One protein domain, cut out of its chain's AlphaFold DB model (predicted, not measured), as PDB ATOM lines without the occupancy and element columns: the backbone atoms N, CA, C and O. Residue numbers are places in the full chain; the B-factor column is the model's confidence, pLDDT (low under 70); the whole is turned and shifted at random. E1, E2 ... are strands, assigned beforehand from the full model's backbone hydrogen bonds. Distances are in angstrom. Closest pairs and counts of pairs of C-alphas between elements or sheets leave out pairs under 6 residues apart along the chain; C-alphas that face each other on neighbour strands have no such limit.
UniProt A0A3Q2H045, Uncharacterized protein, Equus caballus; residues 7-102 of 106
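This is residues 7 to 102 of the 106 residues of an uncharacterized protein of Equus caballus (UniProt A0A3Q2H045). With little regular structure, this is a long twisted sheet, E3 E4 E5, whose E4 and E5 hairpin runs along the longest axis, and a small sheet, E1 E2 E6, apart from it. The 96 printed residues hold six named strands, E1 to E6 along the chain, and no named helix; both sheets are antiparallel, the class is all strand, and 38 residues are in strands. The whole is compact, radius of gyration of the C-alphas 14.1 A, spanning 46 by 25 by 23 A.

Look first at E1, residues 16 to 18, in a hairpin with E2, residues 22 to 25: N 18 and O 22 are 2.9 A apart. E2 also neighbours E6, residues 91 to 94, with N 23 and O 94 at 3.2 A. E3, residues 35 to 39, E4, residues 42 to 52, and E5, residues 59 to 69, form a meander, each strand the antiparallel neighbour of the one before; find N 37 and O 44 at 2.8 A, N 43 and O 68 at 2.7 A.

Find E1 beginning at C-alpha 16, (163.388, 173.583, 230.936); E4 runs 32.6 A, E5 33.4 A, and E6 ends at C-alpha 94, (160.987, 164.032, 225.604).

The printed part has no cut; E5 to E6 is a long link. Residues 70 to 102 have pLDDT under 70.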
ATOM      1  N   PHE A   7     153.213 168.703 228.760       92.69
ATOM      2  CA  PHE A   7     152.766 168.890 230.135       92.69
ATOM      3  C   PHE A   7     152.948 167.622 230.966       92.69
ATOM      4  O   PHE A   7     152.803 166.511 230.452       92.69
ATOM      5  N   LEU A   8     153.197 167.775 232.266       89.88
ATOM      6  CA  LEU A   8     153.271 166.676 233.229       89.88
ATOM      7  C   LEU A   8     151.978 166.589 234.048       89.88
ATOM      8  O   LEU A   8     151.530 167.583 234.610       89.88
ATOM      9  N   GLY A   9     151.411 165.386 234.149       91.69
ATOM     10  CA  GLY A   9     150.282 165.053 235.016       91.69
ATOM     11  C   GLY A   9     149.112 166.027 234.882       91.69
ATOM     12  O   GLY A   9     148.459 166.071 233.834       91.69
ATOM     13  N   ASP A  10     148.875 166.814 235.928       94.62
ATOM     14  CA  ASP A  10     147.816 167.832 236.022       94.62
ATOM     15  C   ASP A  10     148.159 169.131 235.265       94.62
ATOM     16  O   ASP A  10     148.041 170.231 235.791       94.62
ATOM     17  N   ASP A  11     148.608 168.995 234.015       95.38
ATOM     18  CA  ASP A  11     148.937 170.113 233.117       95.38
ATOM     19  C   ASP A  11     150.085 171.013 233.608       95.38
ATOM     20  O   ASP A  11     150.190 172.179 233.227       95.38
ATOM     21  N   CYS A  12     151.001 170.469 234.413       94.06
ATOM     22  CA  CYS A  12     152.194 171.203 234.814       94.06
ATOM     23  C   CYS A  12     153.094 171.497 233.604       94.06
ATOM     24  O   CYS A  12     153.402 170.571 232.843       94.06
ATOM     25  N   PRO A  13     153.552 172.748 233.430       94.19
ATOM     26  CA  PRO A  13     154.312 173.153 232.255       94.19
ATOM     27  C   PRO A  13     155.724 172.560 232.233       94.19
ATOM     28  O   PRO A  13     156.261 172.118 233.252       94.19
ATOM     29  N   VAL A  14     156.353 172.592 231.061       90.12
ATOM     30  CA  VAL A  14     157.791 172.341 230.903       90.12
ATOM     31  C   VAL A  14     158.590 173.316 231.773       90.12
ATOM     32  O   VAL A  14     158.331 174.518 231.761       90.12
ATOM     33  N   THR A  15     159.577 172.807 232.512       86.81
ATOM     34  CA  THR A  15     160.441 173.625 233.383       86.81
ATOM     35  C   THR A  15     161.734 174.050 232.698       86.81
ATOM     36  O   THR A  15     162.337 175.044 233.091       86.81
ATOM     37  N   GLY A  16     162.159 173.313 231.671       83.88
ATOM     38  CA  GLY A  16     163.388 173.583 230.936       83.88
ATOM     39  C   GLY A  16     163.420 172.892 229.578       83.88
ATOM     40  O   GLY A  16     162.560 172.076 229.242       83.88
ATOM     41  N   MET A  17     164.431 173.208 228.776       81.44
ATOM     42  CA  MET A  17     164.694 172.506 227.524       81.44
ATOM     43  C   MET A  17     166.151 172.065 227.490       81.44
ATOM     44  O   MET A  17     167.058 172.881 227.637       81.44
ATOM     45  N   TRP A  18     166.383 170.771 227.283       75.44
ATOM     46  CA  TRP A  18     167.734 170.232 227.187       75.44
ATOM     47  C   TRP A  18     168.211 170.247 225.735       75.44
ATOM     48  O   TRP A  18     167.618 169.590 224.873       75.44
ATOM     49  N   ARG A  19     169.305 170.979 225.476       78.19
ATOM     50  CA  ARG A  19     169.930 171.136 224.145       78.19
ATOM     51  C   ARG A  19     168.937 171.524 223.039       78.19
ATOM     52  O   ARG A  19     169.114 171.096 221.904       78.19
ATOM     53  N   ASP A  20     167.868 172.244 223.386       78.25
ATOM     54  CA  ASP A  20     166.781 172.681 222.486       78.25
ATOM     55  C   ASP A  20     166.024 171.562 221.743       78.25
ATOM     56  O   ASP A  20     165.246 171.819 220.823       78.25
ATOM     57  N   VAL A  21     166.239 170.307 222.146       74.94
ATOM     58  CA  VAL A  21     165.742 169.106 221.454       74.94
ATOM     59  C   VAL A  21     164.832 168.267 222.354       74.94
ATOM     60  O   VAL A  21     164.151 167.345 221.895       74.94
ATOM     61  N   TYR A  22     164.763 168.610 223.639       78.31
ATOM     62  CA  TYR A  22     163.982 167.855 224.594       78.31
ATOM     63  C   TYR A  22     163.325 168.721 225.661       78.31
ATOM     64  O   TYR A  22     163.956 169.627 226.202       78.31
ATOM     65  N   TYR A  23     162.084 168.387 226.008       81.56
ATOM     66  CA  TYR A  23     161.388 168.989 227.146       81.56
ATOM     67  C   TYR A  23     161.891 168.401 228.456       81.56
ATOM     68  O   TYR A  23     161.981 167.182 228.532       81.56
ATOM     69  N   GLU A  24     162.164 169.249 229.449       83.19
ATOM     70  CA  GLU A  24     162.516 168.885 230.823       83.19
ATOM     71  C   GLU A  24     161.367 169.202 231.793       83.19
ATOM     72  O   GLU A  24     160.744 170.263 231.718       83.19
ATOM     73  N   PHE A  25     161.120 168.284 232.733       83.56
ATOM     74  CA  PHE A  25     160.170 168.460 233.833       83.56
ATOM     75  C   PHE A  25     160.850 168.203 235.178       83.56
ATOM     76  O   PHE A  25     161.227 167.066 235.472       83.56
ATOM     77  N   PHE A  26     160.939 169.243 236.005       82.06
ATOM     78  CA  PHE A  26     161.526 169.191 237.340       82.06
ATOM     79  C   PHE A  26     160.508 169.630 238.399       82.06
ATOM     80  O   PHE A  26     160.323 170.817 238.658       82.06
ATOM     81  N   TYR A  27     159.834 168.652 239.007       80.62
ATOM     82  CA  TYR A  27     158.781 168.874 240.001       80.62
ATOM     83  C   TYR A  27     158.954 167.974 241.218       80.62
ATOM     84  O   TYR A  27     159.486 166.861 241.126       80.62
ATOM     85  N   HIS A  28     158.456 168.434 242.365       78.94
ATOM     86  CA  HIS A  28     158.435 167.618 243.566       78.94
ATOM     87  C   HIS A  28     157.409 166.472 243.411       78.94
ATOM     88  O   HIS A  28     156.328 166.685 242.867       78.94
ATOM     89  N   PRO A  29     157.674 165.254 243.930       76.56
ATOM     90  CA  PRO A  29     156.768 164.099 243.834       76.56
ATOM     91  C   PRO A  29     155.335 164.276 244.343       76.56
ATOM     92  O   PRO A  29     154.514 163.391 244.127       76.56
ATOM     93  N   ARG A  30     155.062 165.340 245.103       80.75
ATOM     94  CA  ARG A  30     153.728 165.655 245.637       80.75
ATOM     95  C   ARG A  30     152.968 166.667 244.778       80.75
ATOM     96  O   ARG A  30     151.812 166.943 245.078       80.75
ATOM     97  N   ASP A  31     153.606 167.182 243.735       83.69
ATOM     98  CA  ASP A  31     153.045 168.189 242.847       83.69
ATOM     99  C   ASP A  31     152.529 167.523 241.562       83.69
ATOM    100  O   ASP A  31     152.746 166.330 241.320       83.69
ATOM    101  N   CYS A  32     151.850 168.299 240.715       89.56
ATOM    102  CA  CYS A  32     151.493 167.908 239.345       89.56
ATOM    103  C   CYS A  32     150.682 166.611 239.220       89.56
ATOM    104  O   CYS A  32     150.809 165.895 238.224       89.56
ATOM    105  N   GLY A  33     149.887 166.271 240.237       87.50
ATOM    106  CA  GLY A  33     149.064 165.061 240.230       87.50
ATOM    107  C   GLY A  33     149.866 163.758 240.248       87.50
ATOM    108  O   GLY A  33     149.352 162.712 239.847       87.50
ATOM    109  N   ILE A  34     151.134 163.784 240.678       85.88
ATOM    110  CA  ILE A  34     151.948 162.571 240.784       85.88
ATOM    111  C   ILE A  34     151.383 161.686 241.904       85.88
ATOM    112  O   ILE A  34     151.381 162.030 243.085       85.88
ATOM    113  N   ILE A  35     150.918 160.496 241.531       90.00
ATOM    114  CA  ILE A  35     150.337 159.528 242.458       90.00
ATOM    115  C   ILE A  35     151.462 158.723 243.098       90.00
ATOM    116  O   ILE A  35     152.138 157.943 242.425       90.00
ATOM    117  N   ILE A  36     151.610 158.845 244.414       84.75
ATOM    118  CA  ILE A  36     152.545 158.040 245.201       84.75
ATOM    119  C   ILE A  36     151.796 156.848 245.811       84.75
ATOM    120  O   ILE A  36     150.825 157.019 246.544       84.75
ATOM    121  N   LYS A  37     152.257 155.625 245.539       87.12
ATOM    122  CA  LYS A  37     151.772 154.390 246.170       87.12
ATOM    123  C   LYS A  37     152.894 153.716 246.940       87.12
ATOM    124  O   LYS A  37     153.923 153.370 246.374       87.12
ATOM    125  N   THR A  38     152.680 153.473 248.223       83.81
ATOM    126  CA  THR A  38     153.583 152.669 249.050       83.81
ATOM    127  C   THR A  38     153.283 151.183 248.866       83.81
ATOM    128  O   THR A  38     152.156 150.754 249.105       83.81
ATOM    129  N   LEU A  39     154.285 150.392 248.491       82.94
ATOM    130  CA  LEU A  39     154.212 148.935 248.357       82.94
ATOM    131  C   LEU A  39     155.367 148.309 249.132       82.94
ATOM    132  O   LEU A  39     156.499 148.308 248.658       82.94
ATOM    133  N   GLN A  40     155.080 147.795 250.330       85.62
ATOM    134  CA  GLN A  40     156.091 147.243 251.242       85.62
ATOM    135  C   GLN A  40     157.262 148.226 251.447       85.62
ATOM    136  O   GLN A  40     157.064 149.312 251.999       85.62
ATOM    137  N   GLU A  41     158.457 147.878 250.971       82.75
ATOM    138  CA  GLU A  41     159.690 148.671 251.044       82.75
ATOM    139  C   GLU A  41     159.912 149.562 249.820       82.75
ATOM    140  O   GLU A  41     160.975 150.151 249.654       82.75
ATOM    141  N   THR A  42     158.908 149.700 248.959       77.75
ATOM    142  CA  THR A  42     158.975 150.522 247.750       77.75
ATOM    143  C   THR A  42     157.926 151.632 247.743       77.75
ATOM    144  O   THR A  42     156.853 151.529 248.339       77.75
ATOM    145  N   LEU A  43     158.253 152.728 247.071       78.00
ATOM    146  CA  LEU A  43     157.381 153.825 246.697       78.00
ATOM    147  C   LEU A  43     157.276 153.810 245.172       78.00
ATOM    148  O   LEU A  43     158.277 153.908 244.469       78.00
ATOM    149  N   LEU A  44     156.062 153.680 244.656       82.88
ATOM    150  CA  LEU A  44     155.760 153.842 243.245       82.88
ATOM    151  C   LEU A  44     155.233 155.246 243.009       82.88
ATOM    152  O   LEU A  44     154.229 155.624 243.601       82.88
ATOM    153  N   LEU A  45     155.863 155.985 242.107       82.00
ATOM    154  CA  LEU A  45     155.360 157.257 241.620       82.00
ATOM    155  C   LEU A  45     154.782 157.026 240.230       82.00
ATOM    156  O   LEU A  45     155.446 156.459 239.361       82.00
ATOM    157  N   LYS A  46     153.537 157.440 240.032       87.06
ATOM    158  CA  LYS A  46     152.806 157.296 238.775       87.06
ATOM    159  C   LYS A  46     152.329 158.659 238.313       87.06
ATOM    160  O   LYS A  46     151.717 159.388 239.083       87.06
ATOM    161  N   THR A  47     152.589 158.983 237.057       88.00
ATOM    162  CA  THR A  47     152.071 160.191 236.407       88.00
ATOM    163  C   THR A  47     152.003 159.950 234.897       88.00
ATOM    164  O   THR A  47     152.088 158.804 234.452       88.00
ATOM    165  N   LYS A  48     151.822 160.994 234.097       86.88
ATOM    166  CA  LYS A  48     151.852 160.933 232.637       86.88
ATOM    167  C   LYS A  48     152.451 162.201 232.053       86.88
ATOM    168  O   LYS A  48     152.386 163.250 232.681       86.88
ATOM    169  N   ILE A  49     152.982 162.110 230.843       87.00
ATOM    170  CA  ILE A  49     153.266 163.273 230.004       87.00
ATOM    171  C   ILE A  49     152.155 163.382 228.969       87.00
ATOM    172  O   ILE A  49     151.776 162.385 228.353       87.00
ATOM    173  N   LYS A  50     151.632 164.590 228.790       90.44
ATOM    174  CA  LYS A  50     150.680 164.946 227.742       90.44
ATOM    175  C   LYS A  50     151.405 165.782 226.701       90.44
ATOM    176  O   LYS A  50     152.109 166.719 227.059       90.44
ATOM    177  N   TYR A  51     151.225 165.443 225.433       89.25
ATOM    178  CA  TYR A  51     151.666 166.243 224.301       89.25
ATOM    179  C   TYR A  51     150.451 166.718 223.512       89.25
ATOM    180  O   TYR A  51     149.555 165.926 223.204       89.25
ATOM    181  N   ILE A  52     150.436 168.001 223.176       90.38
ATOM    182  CA  ILE A  52     149.402 168.651 222.378       90.38
ATOM    183  C   ILE A  52     150.123 169.458 221.305       90.38
ATOM    184  O   ILE A  52     150.822 170.422 221.603       90.38
ATOM    185  N   SER A  53     149.966 169.050 220.048       87.00
ATOM    186  CA  SER A  53     150.549 169.776 218.924       87.00
ATOM    187  C   SER A  53     149.911 171.159 218.789       87.00
ATOM    188  O   SER A  53     148.689 171.290 218.846       87.00
ATOM    189  N   ARG A  54     150.721 172.197 218.548       87.12
ATOM    190  CA  ARG A  54     150.214 173.522 218.147       87.12
ATOM    191  C   ARG A  54     149.754 173.565 216.692       87.12
ATOM    192  O   ARG A  54     148.876 174.345 216.340       87.12
ATOM    193  N   ASN A  55     150.380 172.749 215.848       87.31
ATOM    194  CA  ASN A  55     150.257 172.841 214.391       87.31
ATOM    195  C   ASN A  55     149.282 171.811 213.808       87.31
ATOM    196  O   ASN A  55     149.025 171.812 212.607       87.31
ATOM    197  N   SER A  56     148.765 170.909 214.640       86.00
ATOM    198  CA  SER A  56     147.824 169.863 214.249       86.00
ATOM    199  C   SER A  56     146.872 169.547 215.400       86.00
ATOM    200  O   SER A  56     147.063 169.989 216.528       86.00
ATOM    201  N   SER A  57     145.843 168.747 215.133       89.94
ATOM    202  CA  SER A  57     144.942 168.225 216.167       89.94
ATOM    203  C   SER A  57     145.543 167.066 216.973       89.94
ATOM    204  O   SER A  57     144.832 166.446 217.765       89.94
ATOM    205  N   ASP A  58     146.820 166.740 216.758       86.00
ATOM    206  CA  ASP A  58     147.450 165.569 217.355       86.00
ATOM    207  C   ASP A  58     147.639 165.746 218.856       86.00
ATOM    208  O   ASP A  58     148.148 166.760 219.346       86.00
ATOM    209  N   ARG A  59     147.254 164.703 219.589       88.31
ATOM    210  CA  ARG A  59     147.417 164.604 221.034       88.31
ATOM    211  C   ARG A  59     147.974 163.238 221.373       88.31
ATOM    212  O   ARG A  59     147.573 162.239 220.779       88.31
ATOM    213  N   ALA A  60     148.869 163.196 222.345       85.06
ATOM    214  CA  ALA A  60     149.416 161.950 222.850       85.06
ATOM    215  C   ALA A  60     149.546 162.001 224.365       85.06
ATOM    216  O   ALA A  60     149.869 163.036 224.944       85.06
ATOM    217  N   GLU A  61     149.320 160.860 225.004       84.31
ATOM    218  CA  GLU A  61     149.600 160.675 226.419       84.31
ATOM    219  C   GLU A  61     150.568 159.513 226.594       84.31
ATOM    220  O   GLU A  61     150.418 158.458 225.974       84.31
ATOM    221  N   MET A  62     151.553 159.699 227.465       84.06
ATOM    222  CA  MET A  62     152.542 158.686 227.794       84.06
ATOM    223  C   MET A  62     152.577 158.481 229.310       84.06
ATOM    224  O   MET A  62     152.946 159.406 230.037       84.06
ATOM    225  N   PRO A  63     152.203 157.295 229.819       82.75
ATOM    226  CA  PRO A  63     152.260 157.018 231.246       82.75
ATOM    227  C   PRO A  63     153.714 156.918 231.722       82.75
ATOM    228  O   PRO A  63     154.561 156.332 231.052       82.75
ATOM    229  N   LEU A  64     153.980 157.449 232.914       79.81
ATOM    230  CA  LEU A  64     155.264 157.362 233.602       79.81
ATOM    231  C   LEU A  64     155.127 156.555 234.893       79.81
ATOM    232  O   LEU A  64     154.179 156.733 235.665       79.81
ATOM    233  N   LEU A  65     156.117 155.703 235.148       79.25
ATOM    234  CA  LEU A  65     156.254 154.935 236.379       79.25
ATOM    235  C   LEU A  65     157.684 155.070 236.905       79.25
ATOM    236  O   LEU A  65     158.640 154.789 236.191       79.25
ATOM    237  N   CYS A  66     157.825 155.450 238.170       75.69
ATOM    238  CA  CYS A  66     159.096 155.431 238.882       75.69
ATOM    239  C   CYS A  66     158.975 154.541 240.122       75.69
ATOM    240  O   CYS A  66     158.007 154.648 240.872       75.69
ATOM    241  N   VAL A  67     159.953 153.662 240.334       77.75
ATOM    242  CA  VAL A  67     160.033 152.760 241.490       77.75
ATOM    243  C   VAL A  67     161.180 153.226 242.382       77.75
ATOM    244  O   VAL A  67     162.303 153.388 241.917       77.75
ATOM    245  N   VAL A  68     160.905 153.445 243.662       72.56
ATOM    246  CA  VAL A  68     161.852 153.966 244.654       72.56
ATOM    247  C   VAL A  68     161.893 153.006 245.841       72.56
ATOM    248  O   VAL A  68     160.841 152.603 246.314       72.56
ATOM    249  N   ARG A  69     163.068 152.624 246.353       73.25
ATOM    250  CA  ARG A  69     163.176 151.794 247.573       73.25
ATOM    251  C   ARG A  69     163.323 152.668 248.823       73.25
ATOM    252  O   ARG A  69     164.071 153.642 248.797       73.25
ATOM    253  N   LYS A  70     162.632 152.323 249.915       65.44
ATOM    254  CA  LYS A  70     162.593 153.078 251.185       65.44
ATOM    255  C   LYS A  70     163.961 153.177 251.866       65.44
ATOM    256  O   LYS A  70     164.263 154.204 252.457       65.44
ATOM    257  N   GLU A  71     164.801 152.158 251.717       62.78
ATOM    258  CA  GLU A  71     166.188 152.105 252.213       62.78
ATOM    259  C   GLU A  71     167.107 153.209 251.649       62.78
ATOM    260  O   GLU A  71     168.155 153.491 252.217       62.78
ATOM    261  N   ASN A  72     166.695 153.896 250.578       53.81
ATOM    262  CA  ASN A  72     167.499 154.904 249.886       53.81
ATOM    263  C   ASN A  72     166.952 156.342 250.030       53.81
ATOM    264  O   ASN A  72     167.348 157.211 249.265       53.81
ATOM    265  N   LEU A  73     166.078 156.632 251.010       50.25
ATOM    266  CA  LEU A  73     165.443 157.957 251.223       50.25
ATOM    267  C   LEU A  73     166.410 159.156 251.369       50.25
ATOM    268  O   LEU A  73     165.962 160.288 251.216       50.25
ATOM    269  N   ASN A  74     167.711 158.915 251.575       43.50
ATOM    270  CA  ASN A  74     168.772 159.934 251.626       43.50
ATOM    271  C   ASN A  74     169.720 159.931 250.407       43.50
ATOM    272  O   ASN A  74     170.776 160.560 250.450       43.50
ATOM    273  N   VAL A  75     169.389 159.223 249.325       37.84
ATOM    274  CA  VAL A  75     170.259 159.078 248.150       37.84
ATOM    275  C   VAL A  75     169.503 159.515 246.901       37.84
ATOM    276  O   VAL A  75     168.406 159.036 246.628       37.84
ATOM    277  N   ILE A  76     170.107 160.424 246.131       39.09
ATOM    278  CA  ILE A  76     169.632 160.853 244.811       39.09
ATOM    279  C   ILE A  76     169.337 159.599 243.973       39.09
ATOM    280  O   ILE A  76     170.214 158.768 243.720       39.09
ATOM    281  N   PHE A  77     168.058 159.416 243.640       46.78
ATOM    282  CA  PHE A  77     167.551 158.119 243.212       46.78
ATOM    283  C   PHE A  77     167.722 157.875 241.718       46.78
ATOM    284  O   PHE A  77     167.327 158.727 240.921       46.78
ATOM    285  N   PRO A  78     168.142 156.663 241.336       37.41
ATOM    286  CA  PRO A  78     168.228 156.291 239.946       37.41
ATOM    287  C   PRO A  78     166.851 156.071 239.296       37.41
ATOM    288  O   PRO A  78     166.036 155.310 239.821       37.41
ATOM    289  N   CYS A  79     166.570 156.699 238.150       40.03
ATOM    290  CA  CYS A  79     165.521 156.199 237.251       40.03
ATOM    291  C   CYS A  79     165.934 154.815 236.737       40.03
ATOM    292  O   CYS A  79     167.116 154.583 236.514       40.03
ATOM    293  N   VAL A  80     164.974 153.903 236.584       40.16
ATOM    294  CA  VAL A  80     165.193 152.600 235.948       40.16
ATOM    295  C   VAL A  80     164.515 152.649 234.589       40.16
ATOM    296  O   VAL A  80     163.299 152.825 234.520       40.16
ATOM    297  N   SER A  81     165.294 152.573 233.513       38.47
ATOM    298  CA  SER A  81     164.771 152.456 232.148       38.47
ATOM    299  C   SER A  81     164.146 151.072 231.909       38.47
ATOM    300  O   SER A  81     164.306 150.160 232.717       38.47
ATOM    301  N   ASN A  82     163.411 150.897 230.803       38.72
ATOM    302  CA  ASN A  82     162.739 149.627 230.462       38.72
ATOM    303  C   ASN A  82     163.692 148.409 230.361       38.72
ATOM    304  O   ASN A  82     163.223 147.275 230.327       38.72
ATOM    305  N   ASP A  83     165.003 148.639 230.310       37.81
ATOM    306  CA  ASP A  83     166.091 147.654 230.287       37.81
ATOM    307  C   ASP A  83     166.768 147.428 231.660       37.81
ATOM    308  O   ASP A  83     167.685 146.617 231.756       37.81
ATOM    309  N   GLY A  84     166.334 148.105 232.732       36.78
ATOM    310  CA  GLY A  84     166.856 147.893 234.088       36.78
ATOM    311  C   GLY A  84     168.007 148.813 234.525       36.78
ATOM    312  O   GLY A  84     168.526 148.638 235.629       36.78
ATOM    313  N   THR A  85     168.406 149.801 233.720       34.66
ATOM    314  CA  THR A  85     169.576 150.660 234.003       34.66
ATOM    315  C   THR A  85     169.280 151.775 235.020       34.66
ATOM    316  O   THR A  85     168.294 152.483 234.869       34.66
ATOM    317  N   LEU A  86     170.142 151.956 236.036       38.72
ATOM    318  CA  LEU A  86     170.024 152.944 237.133       38.72
ATOM    319  C   LEU A  86     170.575 154.344 236.741       38.72
ATOM    320  O   LEU A  86     171.748 154.454 236.398       38.72
ATOM    321  N   LEU A  87     169.784 155.426 236.858       42.31
ATOM    322  CA  LEU A  87     170.091 156.777 236.325       42.31
ATOM    323  C   LEU A  87     170.039 157.917 237.373       42.31
ATOM    324  O   LEU A  87     168.953 158.343 237.758       42.31
ATOM    325  N   ARG A  88     171.195 158.423 237.823       36.78
ATOM    326  CA  ARG A  88     171.388 159.239 239.048       36.78
ATOM    327  C   ARG A  88     170.944 160.720 239.050       36.78
ATOM    328  O   ARG A  88     171.138 161.348 240.077       36.78
ATOM    329  N   GLU A  89     170.285 161.265 238.031       37.41
ATOM    330  CA  GLU A  89     169.650 162.602 238.073       37.41
ATOM    331  C   GLU A  89     168.323 162.561 237.291       37.41
ATOM    332  O   GLU A  89     168.218 161.879 236.270       37.41
ATOM    333  N   LYS A  90     167.251 163.186 237.811       46.81
ATOM    334  CA  LYS A  90     165.878 162.980 237.300       46.81
ATOM    335  C   LYS A  90     165.380 164.142 236.452       46.81
ATOM    336  O   LYS A  90     164.450 164.845 236.836       46.81
ATOM    337  N   THR A  91     165.955 164.262 235.268       40.53
ATOM    338  CA  THR A  91     165.435 165.102 234.192       40.53
ATOM    339  C   THR A  91     164.728 164.198 233.179       40.53
ATOM    340  O   THR A  91     165.345 163.315 232.581       40.53
ATOM    341  N   TRP A  92     163.408 164.359 233.024       48.25
ATOM    342  CA  TRP A  92     162.630 163.664 231.988       48.25
ATOM    343  C   TRP A  92     162.782 164.413 230.677       48.25
ATOM    344  O   TRP A  92     162.434 165.579 230.647       48.25
ATOM    345  N   VAL A  93     163.272 163.758 229.624       48.75
ATOM    346  CA  VAL A  93     163.692 164.391 228.364       48.75
ATOM    347  C   VAL A  93     162.858 163.794 227.226       48.75
ATOM    348  O   VAL A  93     163.069 162.639 226.862       48.75
ATOM    349  N   VAL A  94     161.887 164.535 226.674       53.56
ATOM    350  CA  VAL A  94     160.987 164.032 225.604       53.56
ATOM    351  C   VAL A  94     161.294 164.671 224.256       53.56
ATOM    352  O   VAL A  94     161.283 165.896 224.145       53.56
ATOM    353  N   HIS A  95     161.506 163.845 223.223       55.28
ATOM    354  CA  HIS A  95     161.638 164.309 221.839       55.28
ATOM    355  C   HIS A  95     160.259 164.453 221.157       55.28
ATOM    356  O   HIS A  95     159.497 163.482 221.152       55.28
ATOM    357  N   PRO A  96     159.935 165.583 220.499       58.53
ATOM    358  CA  PRO A  96     158.614 165.819 219.900       58.53
ATOM    359  C   PRO A  96     158.252 164.836 218.787       58.53
ATOM    360  O   PRO A  96     157.131 164.339 218.731       58.53
ATOM    361  N   SER A  97     159.202 164.533 217.895       56.06
ATOM    362  CA  SER A  97     158.943 163.655 216.742       56.06
ATOM    363  C   SER A  97     158.939 162.167 217.088       56.06
ATOM    364  O   SER A  97     158.596 161.342 216.247       56.06
ATOM    365  N   ASN A  98     159.324 161.807 218.312       52.97
ATOM    366  CA  ASN A  98     159.426 160.423 218.740       52.97
ATOM    367  C   ASN A  98     158.875 160.324 220.159       52.97
ATOM    368  O   ASN A  98     159.623 160.052 221.088       52.97
ATOM    369  N   GLN A  99     157.565 160.556 220.317       50.41
ATOM    370  CA  GLN A  99     156.794 160.575 221.581       50.41
ATOM    371  C   GLN A  99     157.011 159.356 222.510       50.41
ATOM    372  O   GLN A  99     156.469 159.314 223.606       50.41
ATOM    373  N   ARG A 100     157.791 158.358 222.080       40.78
ATOM    374  CA  ARG A 100     158.200 157.154 222.819       40.78
ATOM    375  C   ARG A 100     159.650 157.188 223.315       40.78
ATOM    376  O   ARG A 100     160.070 156.284 224.030       40.78
ATOM    377  N   GLN A 101     160.437 158.181 222.913       39.38
ATOM    378  CA  GLN A 101     161.851 158.310 223.238       39.38
ATOM    379  C   GLN A 101     162.001 159.306 224.382       39.38
ATOM    380  O   GLN A 101     162.351 160.470 224.194       39.38
ATOM    381  N   ILE A 102     161.701 158.816 225.583       42.41
ATOM    382  CA  ILE A 102     162.158 159.450 226.811       42.41
ATOM    383  C   ILE A 102     163.638 159.122 226.926       42.41
ATOM    384  O   ILE A 102     164.010 157.950 227.029       42.41
TER     385      ILE A 102